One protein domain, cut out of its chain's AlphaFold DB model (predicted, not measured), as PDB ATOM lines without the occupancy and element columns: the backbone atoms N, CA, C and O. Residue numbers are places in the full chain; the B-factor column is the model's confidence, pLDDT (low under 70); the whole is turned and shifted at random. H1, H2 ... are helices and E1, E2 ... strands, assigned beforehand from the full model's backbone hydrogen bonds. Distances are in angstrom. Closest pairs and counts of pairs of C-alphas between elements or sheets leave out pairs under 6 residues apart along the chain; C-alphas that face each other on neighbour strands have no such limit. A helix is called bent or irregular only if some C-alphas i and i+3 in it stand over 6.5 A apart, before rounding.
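Overview. This is residues 140 to 225 of the 225 residues of an uncharacterized protein of Flavobacteriales bacterium (UniProt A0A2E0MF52). A strongly twisted sheet of four strands, with the long bent hairpin E5 and E6 along one side and the short hairpin E3 and E4 along the other, has helix H1 laid across one face. A second, small hairpin, E1 and E2, sits on the side away from H1, with E1 near E5. The long loop of residues 166 to 179 reaches one end of the longest axis with its tip near Phe 176, and the turn between E5 and E6, with Ala 192, lies at the other end. The printed part has 86 residues with six named strands and then one named helix, in the order E1 E2 E3 E4 E5 E6 H1; the large sheet runs E4 E3 E6 E5 and is mixed, and the class is mixed, helices and strands. It is compact, with a radius of gyration of the C-alphas of 12.4 A and spans of 38 by 30 by 23 A.

Arrangement. In the large sheet, E6, residues 195 to 204, and E5, residues 180 to 190, form an antiparallel hairpin, with N 183 and O 201 2.9 A apart, within hydrogen-bond range. E5 bends by 62 degrees at residue 187 and E6 by 54 degrees at residue 198. E3, residues 154 to 158, is parallel to E6, with N 157 and O 200 at 2.8 A. E4, residues 163 to 165, is an edge strand and forms an antiparallel hairpin with E3, with N 165 and O 156 at 2.9 A. H1, residues 213 to 223, is on one face of this sheet, giving two layers, a sheet and a helix; its height over the sheet is 8.8 A. It lies over E3 and E6 and runs across the strands, at 75 degrees to E3 on the local plane. The closest C-alphas of H1 and E5 are those of Lys 216 and Ile 185, 6.1 A apart. In H1 each O i to N i+4 pair is within hydrogen-bond range. E1, residues 140 to 142, and E2, residues 145 to 148, form an antiparallel hairpin, with N 142 and O 145 at 2.9 A. The closest C-alphas of E1 and E5 are those of Ala 142 and Phe 182, 5.0 A apart. E2 and H1 are apart.

Along the chain. E5 is 25.5 A from first to last C-alpha, E6 26.0 A, H1 15.7 A, E3 13.0 A, E2 10.2 A, E1 7.0 A and E4 6.3 A. E1 begins at C-alpha 140, (20.602, 56.154, -52.433), and H1 ends at C-alpha 223, (9.134, 45.993, -37.947).

Size, cuts and confidence. The two C-alphas farthest apart are those of Phe 176 and Ala 192, 38.7 A. The printed part has no cut; the link from E4 to E5 is long, 14 residues. Mean pLDDT of the printed part is 82.5, and residues 150 to 152, 172 to 178 and 205 to 206 are under 70.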
ATOM      1  N   PHE A 140      20.502  57.530 -51.933       77.56
ATOM      2  CA  PHE A 140      20.602  56.154 -52.433       77.56
ATOM      3  C   PHE A 140      19.529  55.863 -53.491       77.56
ATOM      4  O   PHE A 140      18.553  56.598 -53.599       77.56
ATOM      5  N   GLN A 141      19.698  54.798 -54.284       78.44
ATOM      6  CA  GLN A 141      18.772  54.443 -55.368       78.44
ATOM      7  C   GLN A 141      18.048  53.116 -55.114       78.44
ATOM      8  O   GLN A 141      18.670  52.138 -54.695       78.44
ATOM      9  N   ALA A 142      16.747  53.071 -55.414       82.25
ATOM     10  CA  ALA A 142      15.918  51.866 -55.370       82.25
ATOM     11  C   ALA A 142      14.787  51.948 -56.409       82.25
ATOM     12  O   ALA A 142      14.128  52.978 -56.528       82.25
ATOM     13  N   GLY A 143      14.533  50.875 -57.166       79.06
ATOM     14  CA  GLY A 143      13.412  50.832 -58.122       79.06
ATOM     15  C   GLY A 143      13.412  51.964 -59.164       79.06
ATOM     16  O   GLY A 143      12.346  52.461 -59.516       79.06
ATOM     17  N   GLY A 144      14.595  52.414 -59.603       81.12
ATOM     18  CA  GLY A 144      14.753  53.516 -60.564       81.12
ATOM     19  C   GLY A 144      14.583  54.927 -59.983       81.12
ATOM     20  O   GLY A 144      14.606  55.891 -60.739       81.12
ATOM     21  N   GLN A 145      14.420  55.066 -58.665       83.69
ATOM     22  CA  GLN A 145      14.240  56.350 -57.980       83.69
ATOM     23  C   GLN A 145      15.406  56.627 -57.027       83.69
ATOM     24  O   GLN A 145      15.972  55.695 -56.451       83.69
ATOM     25  N   THR A 146      15.742  57.905 -56.847       82.62
ATOM     26  CA  THR A 146      16.733  58.378 -55.868       82.62
ATOM     27  C   THR A 146      16.016  58.867 -54.610       82.62
ATOM     28  O   THR A 146      15.050  59.619 -54.706       82.62
ATOM     29  N   PHE A 147      16.494  58.458 -53.437       82.12
ATOM     30  CA  PHE A 147      15.923  58.762 -52.125       82.12
ATOM     31  C   PHE A 147      16.943  59.506 -51.265       82.12
ATOM     32  O   PHE A 147      18.063  59.021 -51.110       82.12
ATOM     33  N   ASP A 148      16.550  60.642 -50.682       80.38
ATOM     34  CA  ASP A 148      17.337  61.366 -49.676       80.38
ATOM     35  C   ASP A 148      16.915  60.930 -48.265       80.38
ATOM     36  O   ASP A 148      15.769  61.103 -47.855       80.38
ATOM     37  N   ILE A 149      17.849  60.384 -47.488       72.75
ATOM     38  CA  ILE A 149      17.625  59.923 -46.106       72.75
ATOM     39  C   ILE A 149      17.217  61.080 -45.194       72.75
ATOM     40  O   ILE A 149      16.561  60.848 -44.182       72.75
ATOM     41  N   LYS A 150      17.592  62.325 -45.521       66.12
ATOM     42  CA  LYS A 150      17.157  63.504 -44.760       66.12
ATOM     43  C   LYS A 150      15.662  63.781 -44.928       66.12
ATOM     44  O   LYS A 150      15.103  64.485 -44.094       66.12
ATOM     45  N   GLN A 151      15.026  63.247 -45.974       60.06
ATOM     46  CA  GLN A 151      13.655  63.584 -46.360       60.06
ATOM     47  C   GLN A 151      12.599  62.530 -45.986       60.06
ATOM     48  O   GLN A 151      11.428  62.761 -46.272       60.06
ATOM     49  N   GLY A 152      12.939  61.396 -45.353       60.12
ATOM     50  CA  GLY A 152      11.961  60.307 -45.228       60.12
ATOM     51  C   GLY A 152      12.015  59.436 -43.979       60.12
ATOM     52  O   GLY A 152      13.051  59.263 -43.334       60.12
ATOM     53  N   LYS A 153      10.863  58.828 -43.673       82.50
ATOM     54  CA  LYS A 153      10.701  57.796 -42.641       82.50
ATOM     55  C   LYS A 153      10.990  56.425 -43.245       82.50
ATOM     56  O   LYS A 153      10.080  55.683 -43.610       82.50
ATOM     57  N   TYR A 154      12.266  56.091 -43.406       90.56
ATOM     58  CA  TYR A 154      12.671  54.838 -44.049       90.56
ATOM     59  C   TYR A 154      13.092  53.771 -43.043       90.56
ATOM     60  O   TYR A 154      13.776  54.058 -42.060       90.56
ATOM     61  N   ALA A 155      12.727  52.523 -43.326       91.19
ATOM     62  CA  ALA A 155      13.259  51.359 -42.628       91.19
ATOM     63  C   ALA A 155      14.204  50.582 -43.543       91.19
ATOM     64  O   ALA A 155      13.884  50.343 -44.707       91.19
ATOM     65  N   PHE A 156      15.337  50.138 -43.001       92.25
ATOM     66  CA  PHE A 156      16.320  49.354 -43.742       92.25
ATOM     67  C   PHE A 156      16.491  47.988 -43.091       92.25
ATOM     68  O   PHE A 156      16.984  47.875 -41.969       92.25
ATOM     69  N   TYR A 157      16.077  46.949 -43.801       92.88
ATOM     70  CA  TYR A 157      16.251  45.563 -43.398       92.88
ATOM     71  C   TYR A 157      17.468  44.972 -44.108       92.88
ATOM     72  O   TYR A 157      17.470  44.821 -45.330       92.88
ATOM     73  N   ASP A 158      18.505  44.622 -43.353       90.19
ATOM     74  CA  ASP A 158      19.679  43.945 -43.901       90.19
ATOM     75  C   ASP A 158      19.419  42.438 -43.980       90.19
ATOM     76  O   ASP A 158      19.243  41.755 -42.969       90.19
ATOM     77  N   ILE A 159      19.410  41.906 -45.203       89.19
ATOM     78  CA  ILE A 159      19.112  40.495 -45.465       89.19
ATOM     79  C   ILE A 159      20.174  39.577 -44.866       89.19
ATOM     80  O   ILE A 159      19.837  38.475 -44.432       89.19
ATOM     81  N   ARG A 160      21.433  40.026 -44.803       86.12
ATOM     82  CA  ARG A 160      22.551  39.224 -44.292       86.12
ATOM     83  C   ARG A 160      22.427  38.982 -42.796       86.12
ATOM     84  O   ARG A 160      22.621  37.863 -42.338       86.12
ATOM     85  N   THR A 161      22.119  40.037 -42.045       87.62
ATOM     86  CA  THR A 161      21.964  39.953 -40.587       87.62
ATOM     87  C   THR A 161      20.541  39.608 -40.154       87.62
ATOM     88  O   THR A 161      20.326  39.243 -39.004       87.62
ATOM     89  N   GLY A 162      19.562  39.710 -41.055       89.06
ATOM     90  CA  GLY A 162      18.156  39.449 -40.762       89.06
ATOM     91  C   GLY A 162      17.543  40.453 -39.785       89.06
ATOM     92  O   GLY A 162      16.637  40.092 -39.036       89.06
ATOM     93  N   SER A 163      18.060  41.684 -39.753       90.50
ATOM     94  CA  SER A 163      17.708  42.691 -38.750       90.50
ATOM     95  C   SER A 163      17.507  44.077 -39.357       90.50
ATOM     96  O   SER A 163      18.049  44.395 -40.420       90.50
ATOM     97  N   LEU A 164      16.724  44.908 -38.665       89.44
ATOM     98  CA  LEU A 164      16.603  46.324 -38.989       89.44
ATOM     99  C   LEU A 164      17.869  47.061 -38.560       89.44
ATOM    100  O   LEU A 164      18.382  46.869 -37.457       89.44
ATOM    101  N   LYS A 165      18.366  47.915 -39.446       86.44
ATOM    102  CA  LYS A 165      19.559  48.727 -39.233       86.44
ATOM    103  C   LYS A 165      19.229  50.181 -39.520       86.44
ATOM    104  O   LYS A 165      18.437  50.492 -40.407       86.44
ATOM    105  N   SER A 166      19.861  51.084 -38.778       81.94
ATOM    106  CA  SER A 166      19.856  52.484 -39.179       81.94
ATOM    107  C   SER A 166      20.730  52.649 -40.425       81.94
ATOM    108  O   SER A 166      21.665  51.876 -40.634       81.94
ATOM    109  N   PHE A 167      20.451  53.654 -41.256       79.19
ATOM    110  CA  PHE A 167      21.176  53.828 -42.516       79.19
ATOM    111  C   PHE A 167      22.701  53.928 -42.334       79.19
ATOM    112  O   PHE A 167      23.465  53.345 -43.100       79.19
ATOM    113  N   LYS A 168      23.144  54.625 -41.279       74.25
ATOM    114  CA  LYS A 168      24.566  54.782 -40.924       74.25
ATOM    115  C   LYS A 168      25.259  53.459 -40.564       74.25
ATOM    116  O   LYS A 168      26.479  53.376 -40.692       74.25
ATOM    117  N   ASP A 169      24.490  52.456 -40.132       75.00
ATOM    118  CA  ASP A 169      24.980  51.139 -39.713       75.00
ATOM    119  C   ASP A 169      24.898  50.105 -40.845       75.00
ATOM    120  O   ASP A 169      25.319  48.959 -40.672       75.00
ATOM    121  N   LEU A 170      24.348  50.482 -42.005       77.31
ATOM    122  CA  LEU A 170      24.344  49.613 -43.172       77.31
ATOM    123  C   LEU A 170      25.779  49.406 -43.675       77.31
ATOM    124  O   LEU A 170      26.597  50.333 -43.618       77.31
ATOM    125  N   PRO A 171      26.095  48.214 -44.218       71.31
ATOM    126  CA  PRO A 171      27.358  47.976 -44.909       71.31
ATOM    127  C   PRO A 171      27.645  49.103 -45.905       71.31
ATOM    128  O   PRO A 171      26.735  49.555 -46.587       71.31
ATOM    129  N   LYS A 172      28.880  49.594 -45.987       68.44
ATOM    130  CA  LYS A 172      29.233  50.663 -46.934       68.44
ATOM    131  C   LYS A 172      29.492  50.066 -48.313       68.44
ATOM    132  O   LYS A 172      30.005  48.950 -48.405       68.44
ATOM    133  N   ASP A 173      29.178  50.817 -49.366       65.69
ATOM    134  CA  ASP A 173      29.645  50.486 -50.711       65.69
ATOM    135  C   ASP A 173      31.156  50.648 -50.742       65.69
ATOM    136  O   ASP A 173      31.672  51.755 -50.634       65.69
ATOM    137  N   LEU A 174      31.865  49.525 -50.808       54.56
ATOM    138  CA  LEU A 174      33.324  49.513 -50.821       54.56
ATOM    139  C   LEU A 174      33.886  49.041 -52.163       54.56
ATOM    140  O   LEU A 174      35.091  48.891 -52.240       54.56
ATOM    141  N   SER A 175      33.080  48.751 -53.201       53.72
ATOM    142  CA  SER A 175      33.587  48.497 -54.568       53.72
ATOM    143  C   SER A 175      32.495  48.394 -55.636       53.72
ATOM    144  O   SER A 175      31.351  48.056 -55.341       53.72
ATOM    145  N   PHE A 176      32.886  48.553 -56.908       55.25
ATOM    146  CA  PHE A 176      32.043  48.245 -58.074       55.25
ATOM    147  C   PHE A 176      31.493  46.806 -58.064       55.25
ATOM    148  O   PHE A 176      30.415  46.563 -58.601       55.25
ATOM    149  N   ARG A 177      32.215  45.859 -57.448       54.97
ATOM    150  CA  ARG A 177      31.837  44.438 -57.391       54.97
ATOM    151  C   ARG A 177      30.819  44.126 -56.293       54.97
ATOM    152  O   ARG A 177      30.031  43.209 -56.481       54.97
ATOM    153  N   ASN A 178      30.818  44.895 -55.203       63.56
ATOM    154  CA  ASN A 178      29.956  44.692 -54.035       63.56
ATOM    155  C   ASN A 178      29.128  45.951 -53.769       63.56
ATOM    156  O   ASN A 178      29.294  46.609 -52.739       63.56
ATOM    157  N   LYS A 179      28.263  46.287 -54.731       72.69
ATOM    158  CA  LYS A 179      27.303  47.380 -54.587       72.69
ATOM    159  C   LYS A 179      26.121  46.927 -53.739       72.69
ATOM    160  O   LYS A 179      25.561  45.849 -53.941       72.69
ATOM    161  N   ARG A 180      25.707  47.787 -52.828       80.69
ATOM    162  CA  ARG A 180      24.424  47.751 -52.159       80.69
ATOM    163  C   ARG A 180      23.333  47.932 -53.186       80.69
ATOM    164  O   ARG A 180      23.341  48.877 -53.974       80.69
ATOM    165  N   LYS A 181      22.359  47.044 -53.121       85.81
ATOM    166  CA  LYS A 181      21.118  47.178 -53.868       85.81
ATOM    167  C   LYS A 181      19.986  47.293 -52.863       85.81
ATOM    168  O   LYS A 181      19.841  46.446 -51.978       85.81
ATOM    169  N   PHE A 182      19.214  48.363 -52.999       88.69
ATOM    170  CA  PHE A 182      18.029  48.607 -52.195       88.69
ATOM    171  C   PHE A 182      16.801  48.160 -52.981       88.69
ATOM    172  O   PHE A 182      16.587  48.570 -54.123       88.69
ATOM    173  N   TYR A 183      15.987  47.325 -52.351       91.06
ATOM    174  CA  TYR A 183      14.750  46.804 -52.911       91.06
ATOM    175  C   TYR A 183      13.579  47.315 -52.087       91.06
ATOM    176  O   TYR A 183      13.563  47.152 -50.868       91.06
ATOM    177  N   ILE A 184      12.597  47.929 -52.743       92.12
ATOM    178  CA  ILE A 184      11.374  48.386 -52.082       92.12
ATOM    179  C   ILE A 184      10.539  47.154 -51.730       92.12
ATOM    180  O   ILE A 184      10.064  46.452 -52.618       92.12
ATOM    181  N   ILE A 185      10.361  46.893 -50.436       93.56
ATOM    182  CA  ILE A 185       9.538  45.788 -49.930       93.56
ATOM    183  C   ILE A 185       8.086  46.222 -49.784       93.56
ATOM    184  O   ILE A 185       7.167  45.482 -50.148       93.56
ATOM    185  N   ASP A 186       7.887  47.408 -49.216       91.62
ATOM    186  CA  ASP A 186       6.566  47.972 -48.997       91.62
ATOM    187  C   ASP A 186       6.623  49.492 -48.841       91.62
ATOM    188  O   ASP A 186       7.697  50.067 -48.637       91.62
ATOM    189  N   LYS A 187       5.460  50.136 -48.933       91.12
ATOM    190  CA  LYS A 187       5.298  51.583 -48.749       91.12
ATOM    191  C   LYS A 187       4.190  51.865 -47.739       91.12
ATOM    192  O   LYS A 187       3.250  51.084 -47.639       91.12
ATOM    193  N   ASN A 188       4.287  52.993 -47.037       90.44
ATOM    194  CA  ASN A 188       3.296  53.462 -46.062       90.44
ATOM    195  C   ASN A 188       2.983  52.430 -44.961       90.44
ATOM    196  O   ASN A 188       1.822  52.194 -44.630       90.44
ATOM    197  N   VAL A 189       4.017  51.796 -44.403       90.50
ATOM    198  CA  VAL A 189       3.868  50.789 -43.345       90.50
ATOM    199  C   VAL A 189       3.730  51.476 -41.999       90.50
ATOM    200  O   VAL A 189       4.618  52.213 -41.575       90.50
ATOM    201  N   GLU A 190       2.646  51.194 -41.293       89.94
ATOM    202  CA  GLU A 190       2.383  51.750 -39.972       89.94
ATOM    203  C   GLU A 190       2.575  50.686 -38.894       89.94
ATOM    204  O   GLU A 190       1.967  49.621 -38.925       89.94
ATOM    205  N   THR A 191       3.461  50.973 -37.946       87.25
ATOM    206  CA  THR A 191       3.687  50.160 -36.749       87.25
ATOM    207  C   THR A 191       3.153  50.906 -35.532       87.25
ATOM    208  O   THR A 191       2.939  52.115 -35.588       87.25
ATOM    209  N   ALA A 192       3.033  50.223 -34.392       84.25
ATOM    210  CA  ALA A 192       2.591  50.854 -33.147       84.25
ATOM    211  C   ALA A 192       3.477  52.034 -32.690       84.25
ATOM    212  O   ALA A 192       3.022  52.885 -31.935       84.25
ATOM    213  N   LYS A 193       4.749  52.081 -33.119       82.44
ATOM    214  CA  LYS A 193       5.732  53.088 -32.680       82.44
ATOM    215  C   LYS A 193       6.081  54.108 -33.765       82.44
ATOM    216  O   LYS A 193       6.558  55.196 -33.451       82.44
ATOM    217  N   HIS A 194       5.926  53.751 -35.038       85.38
ATOM    218  CA  HIS A 194       6.422  54.556 -36.150       85.38
ATOM    219  C   HIS A 194       5.688  54.261 -37.459       85.38
ATOM    220  O   HIS A 194       5.345  53.112 -37.745       85.38
ATOM    221  N   LYS A 195       5.532  55.289 -38.294       88.62
ATOM    222  CA  LYS A 195       5.035  55.168 -39.667       88.62
ATOM    223  C   LYS A 195       6.200  55.300 -40.636       88.62
ATOM    224  O   LYS A 195       6.867  56.324 -40.614       88.62
ATOM    225  N   TYR A 196       6.430  54.294 -41.465       90.06
ATOM    226  CA  TYR A 196       7.471  54.282 -42.484       90.06
ATOM    227  C   TYR A 196       6.878  54.562 -43.863       90.06
ATOM    228  O   TYR A 196       5.961  53.869 -44.304       90.06
ATOM    229  N   ASP A 197       7.438  55.530 -44.578       89.75
ATOM    230  CA  ASP A 197       7.012  55.871 -45.938       89.75
ATOM    231  C   ASP A 197       7.432  54.771 -46.917       89.75
ATOM    232  O   ASP A 197       6.672  54.384 -47.805       89.75
ATOM    233  N   VAL A 198       8.634  54.219 -46.724       91.38
ATOM    234  CA  VAL A 198       9.172  53.117 -47.529       91.38
ATOM    235  C   VAL A 198      10.001  52.176 -46.658       91.38
ATOM    236  O   VAL A 198      10.830  52.603 -45.853       91.38
ATOM    237  N   VAL A 199       9.795  50.876 -46.853       92.00
ATOM    238  CA  VAL A 199      10.592  49.808 -46.250       92.00
ATOM    239  C   VAL A 199      11.491  49.208 -47.318       92.00
ATOM    240  O   VAL A 199      11.011  48.674 -48.322       92.00
ATOM    241  N   PHE A 200      12.798  49.258 -47.087       93.25
ATOM    242  CA  PHE A 200      13.804  48.706 -47.981       93.25
ATOM    243  C   PHE A 200      14.370  47.401 -47.434       93.25
ATOM    244  O   PHE A 200      14.682  47.294 -46.247       93.25
ATOM    245  N   ALA A 201      14.583  46.431 -48.316       92.00
ATOM    246  CA  ALA A 201      15.526  45.352 -48.078       92.00
ATOM    247  C   ALA A 201      16.858  45.685 -48.750       92.00
ATOM    248  O   ALA A 201      16.893  46.148 -49.893       92.00
ATOM    249  N   LEU A 202      17.945  45.436 -48.030       89.75
ATOM    250  CA  LEU A 202      19.304  45.635 -48.495       89.75
ATOM    251  C   LEU A 202      19.984  44.288 -48.746       89.75
ATOM    252  O   LEU A 202      19.995  43.415 -47.875       89.75
ATOM    253  N   ILE A 203      20.636  44.175 -49.901       87.06
ATOM    254  CA  ILE A 203      21.620  43.129 -50.191       87.06
ATOM    255  C   ILE A 203      22.963  43.763 -50.564       87.06
ATOM    256  O   ILE A 203      23.012  44.841 -51.159       87.06
ATOM    257  N   VAL A 204      24.048  43.080 -50.205       75.69
ATOM    258  CA  VAL A 204      25.422  43.404 -50.608       75.69
ATOM    259  C   VAL A 204      25.941  42.200 -51.384       75.69
ATOM    260  O   VAL A 204      26.541  41.313 -50.784       75.69
ATOM    261  N   ASP A 205      25.607  42.114 -52.671       68.12
ATOM    262  CA  ASP A 205      26.064  41.036 -53.555       68.12
ATOM    263  C   ASP A 205      25.783  41.365 -55.037       68.12
ATOM    264  O   ASP A 205      25.004  42.268 -55.362       68.12
ATOM    265  N   GLN A 206      26.387  40.605 -55.952       61.38
ATOM    266  CA  GLN A 206      26.114  40.677 -57.388       61.38
ATOM    267  C   GLN A 206      24.737  40.110 -57.741       61.38
ATOM    268  O   GLN A 206      24.082  40.614 -58.660       61.38
ATOM    269  N   LYS A 207      24.269  39.105 -56.993       72.44
ATOM    270  CA  LYS A 207      23.011  38.414 -57.282       72.44
ATOM    271  C   LYS A 207      21.805  39.301 -56.979       72.44
ATOM    272  O   LYS A 207      21.713  39.915 -55.919       72.44
ATOM    273  N   GLU A 208      20.879  39.377 -57.928       80.81
ATOM    274  CA  GLU A 208      19.631  40.107 -57.731       80.81
ATOM    275  C   GLU A 208      18.733  39.416 -56.710       80.81
ATOM    276  O   GLU A 208      18.663  38.186 -56.621       80.81
ATOM    277  N   LEU A 209      18.038  40.233 -55.924       84.56
ATOM    278  CA  LEU A 209      17.081  39.760 -54.947       84.56
ATOM    279  C   LEU A 209      15.690  39.647 -55.572       84.56
ATOM    280  O   LEU A 209      15.091  40.650 -55.954       84.56
ATOM    281  N   ASN A 210      15.130  38.439 -55.557       87.00
ATOM    282  CA  ASN A 210      13.717  38.235 -55.855       87.00
ATOM    283  C   ASN A 210      12.868  38.505 -54.607       87.00
ATOM    284  O   ASN A 210      13.010  37.837 -53.578       87.00
ATOM    285  N   ILE A 211      11.953  39.470 -54.703       87.06
ATOM    286  CA  ILE A 211      11.052  39.831 -53.604       87.06
ATOM    287  C   ILE A 211       9.920  38.802 -53.523       87.06
ATOM    288  O   ILE A 211       8.922  38.879 -54.236       87.06
ATOM    289  N   THR A 212      10.072  37.816 -52.641       91.19
ATOM    290  CA  THR A 212       9.048  36.789 -52.402       91.19
ATOM    291  C   THR A 212       8.072  37.202 -51.297       91.19
ATOM    292  O   THR A 212       8.399  37.997 -50.411       91.19
ATOM    293  N   LYS A 213       6.874  36.593 -51.278       91.31
ATOM    294  CA  LYS A 213       5.903  36.760 -50.176       91.31
ATOM    295  C   LYS A 213       6.511  36.406 -48.811       91.31
ATOM    296  O   LYS A 213       6.253  37.092 -47.824       91.31
ATOM    297  N   GLY A 214       7.345  35.363 -48.763       92.25
ATOM    298  CA  GLY A 214       8.038  34.937 -47.544       92.25
ATOM    299  C   GLY A 214       9.024  35.987 -47.030       92.25
ATOM    300  O   GLY A 214       9.010  36.309 -45.843       92.25
ATOM    301  N   LEU A 215       9.819  36.581 -47.929       89.50
ATOM    302  CA  LEU A 215      10.719  37.676 -47.575       89.50
ATOM    303  C   LEU A 215       9.937  38.886 -47.053       89.50
ATOM    304  O   LEU A 215      10.250  39.378 -45.973       89.50
ATOM    305  N   LYS A 216       8.884  39.313 -47.764       92.06
ATOM    306  CA  LYS A 216       8.034  40.435 -47.333       92.06
ATOM    307  C   LYS A 216       7.475  40.206 -45.925       92.06
ATOM    308  O   LYS A 216       7.617  41.072 -45.066       92.06
ATOM    309  N   LYS A 217       6.932  39.014 -45.650       92.31
ATOM    310  CA  LYS A 217       6.433  38.648 -44.315       92.31
ATOM    311  C   LYS A 217       7.528  38.731 -43.248       92.31
ATOM    312  O   LYS A 217       7.287  39.286 -42.182       92.31
ATOM    313  N   LYS A 218       8.732  38.224 -43.532       92.12
ATOM    314  CA  LYS A 218       9.871  38.258 -42.597       92.12
ATOM    315  C   LYS A 218      10.284  39.690 -42.243       92.12
ATOM    316  O   LYS A 218      10.486  39.997 -41.068       92.12
ATOM    317  N   VAL A 219      10.375  40.564 -43.246       92.19
ATOM    318  CA  VAL A 219      10.723  41.979 -43.048       92.19
ATOM    319  C   VAL A 219       9.662  42.682 -42.206       92.19
ATOM    320  O   VAL A 219      10.000  43.293 -41.196       92.19
ATOM    321  N   LEU A 220       8.383  42.533 -42.568       89.75
ATOM    322  CA  LEU A 220       7.281  43.158 -41.837       89.75
ATOM    323  C   LEU A 220       7.232  42.688 -40.382       89.75
ATOM    324  O   LEU A 220       7.188  43.520 -39.488       89.75
ATOM    325  N   VAL A 221       7.356  41.385 -40.111       90.88
ATOM    326  CA  VAL A 221       7.404  40.861 -38.731       90.88
ATOM    327  C   VAL A 221       8.520  41.506 -37.908       90.88
ATOM    328  O   VAL A 221       8.345  41.722 -36.716       90.88
ATOM    329  N   THR A 222       9.654  41.839 -38.524       89.25
ATOM    330  CA  THR A 222      10.770  42.490 -37.820       89.25
ATOM    331  C   THR A 222      10.452  43.945 -37.457       89.25
ATOM    332  O   THR A 222      10.959  44.430 -36.455       89.25
ATOM    333  N   LEU A 223       9.594  44.624 -38.226       87.38
ATOM    334  CA  LEU A 223       9.134  45.993 -37.947       87.38
ATOM    335  C   LEU A 223       8.115  46.071 -36.806       87.38
ATOM    336  O   LEU A 223       8.031  47.101 -36.145       87.38
ATOM    337  N   TYR A 224       7.342  45.007 -36.584       83.56
ATOM    338  CA  TYR A 224       6.312  44.951 -35.539       83.56
ATOM    339  C   TYR A 224       6.814  44.403 -34.190       83.56
ATOM    340  O   TYR A 224       6.012  44.269 -33.266       83.56
ATOM    341  N   LYS A 225       8.106  44.077 -34.066       75.75
ATOM    342  CA  LYS A 225       8.755  43.744 -32.785       75.75
ATOM    343  C   LYS A 225       9.209  45.023 -32.078       75.75
ATOM    344  O   LYS A 225       8.951  45.169 -30.862       75.75
TER     345      LYS A 225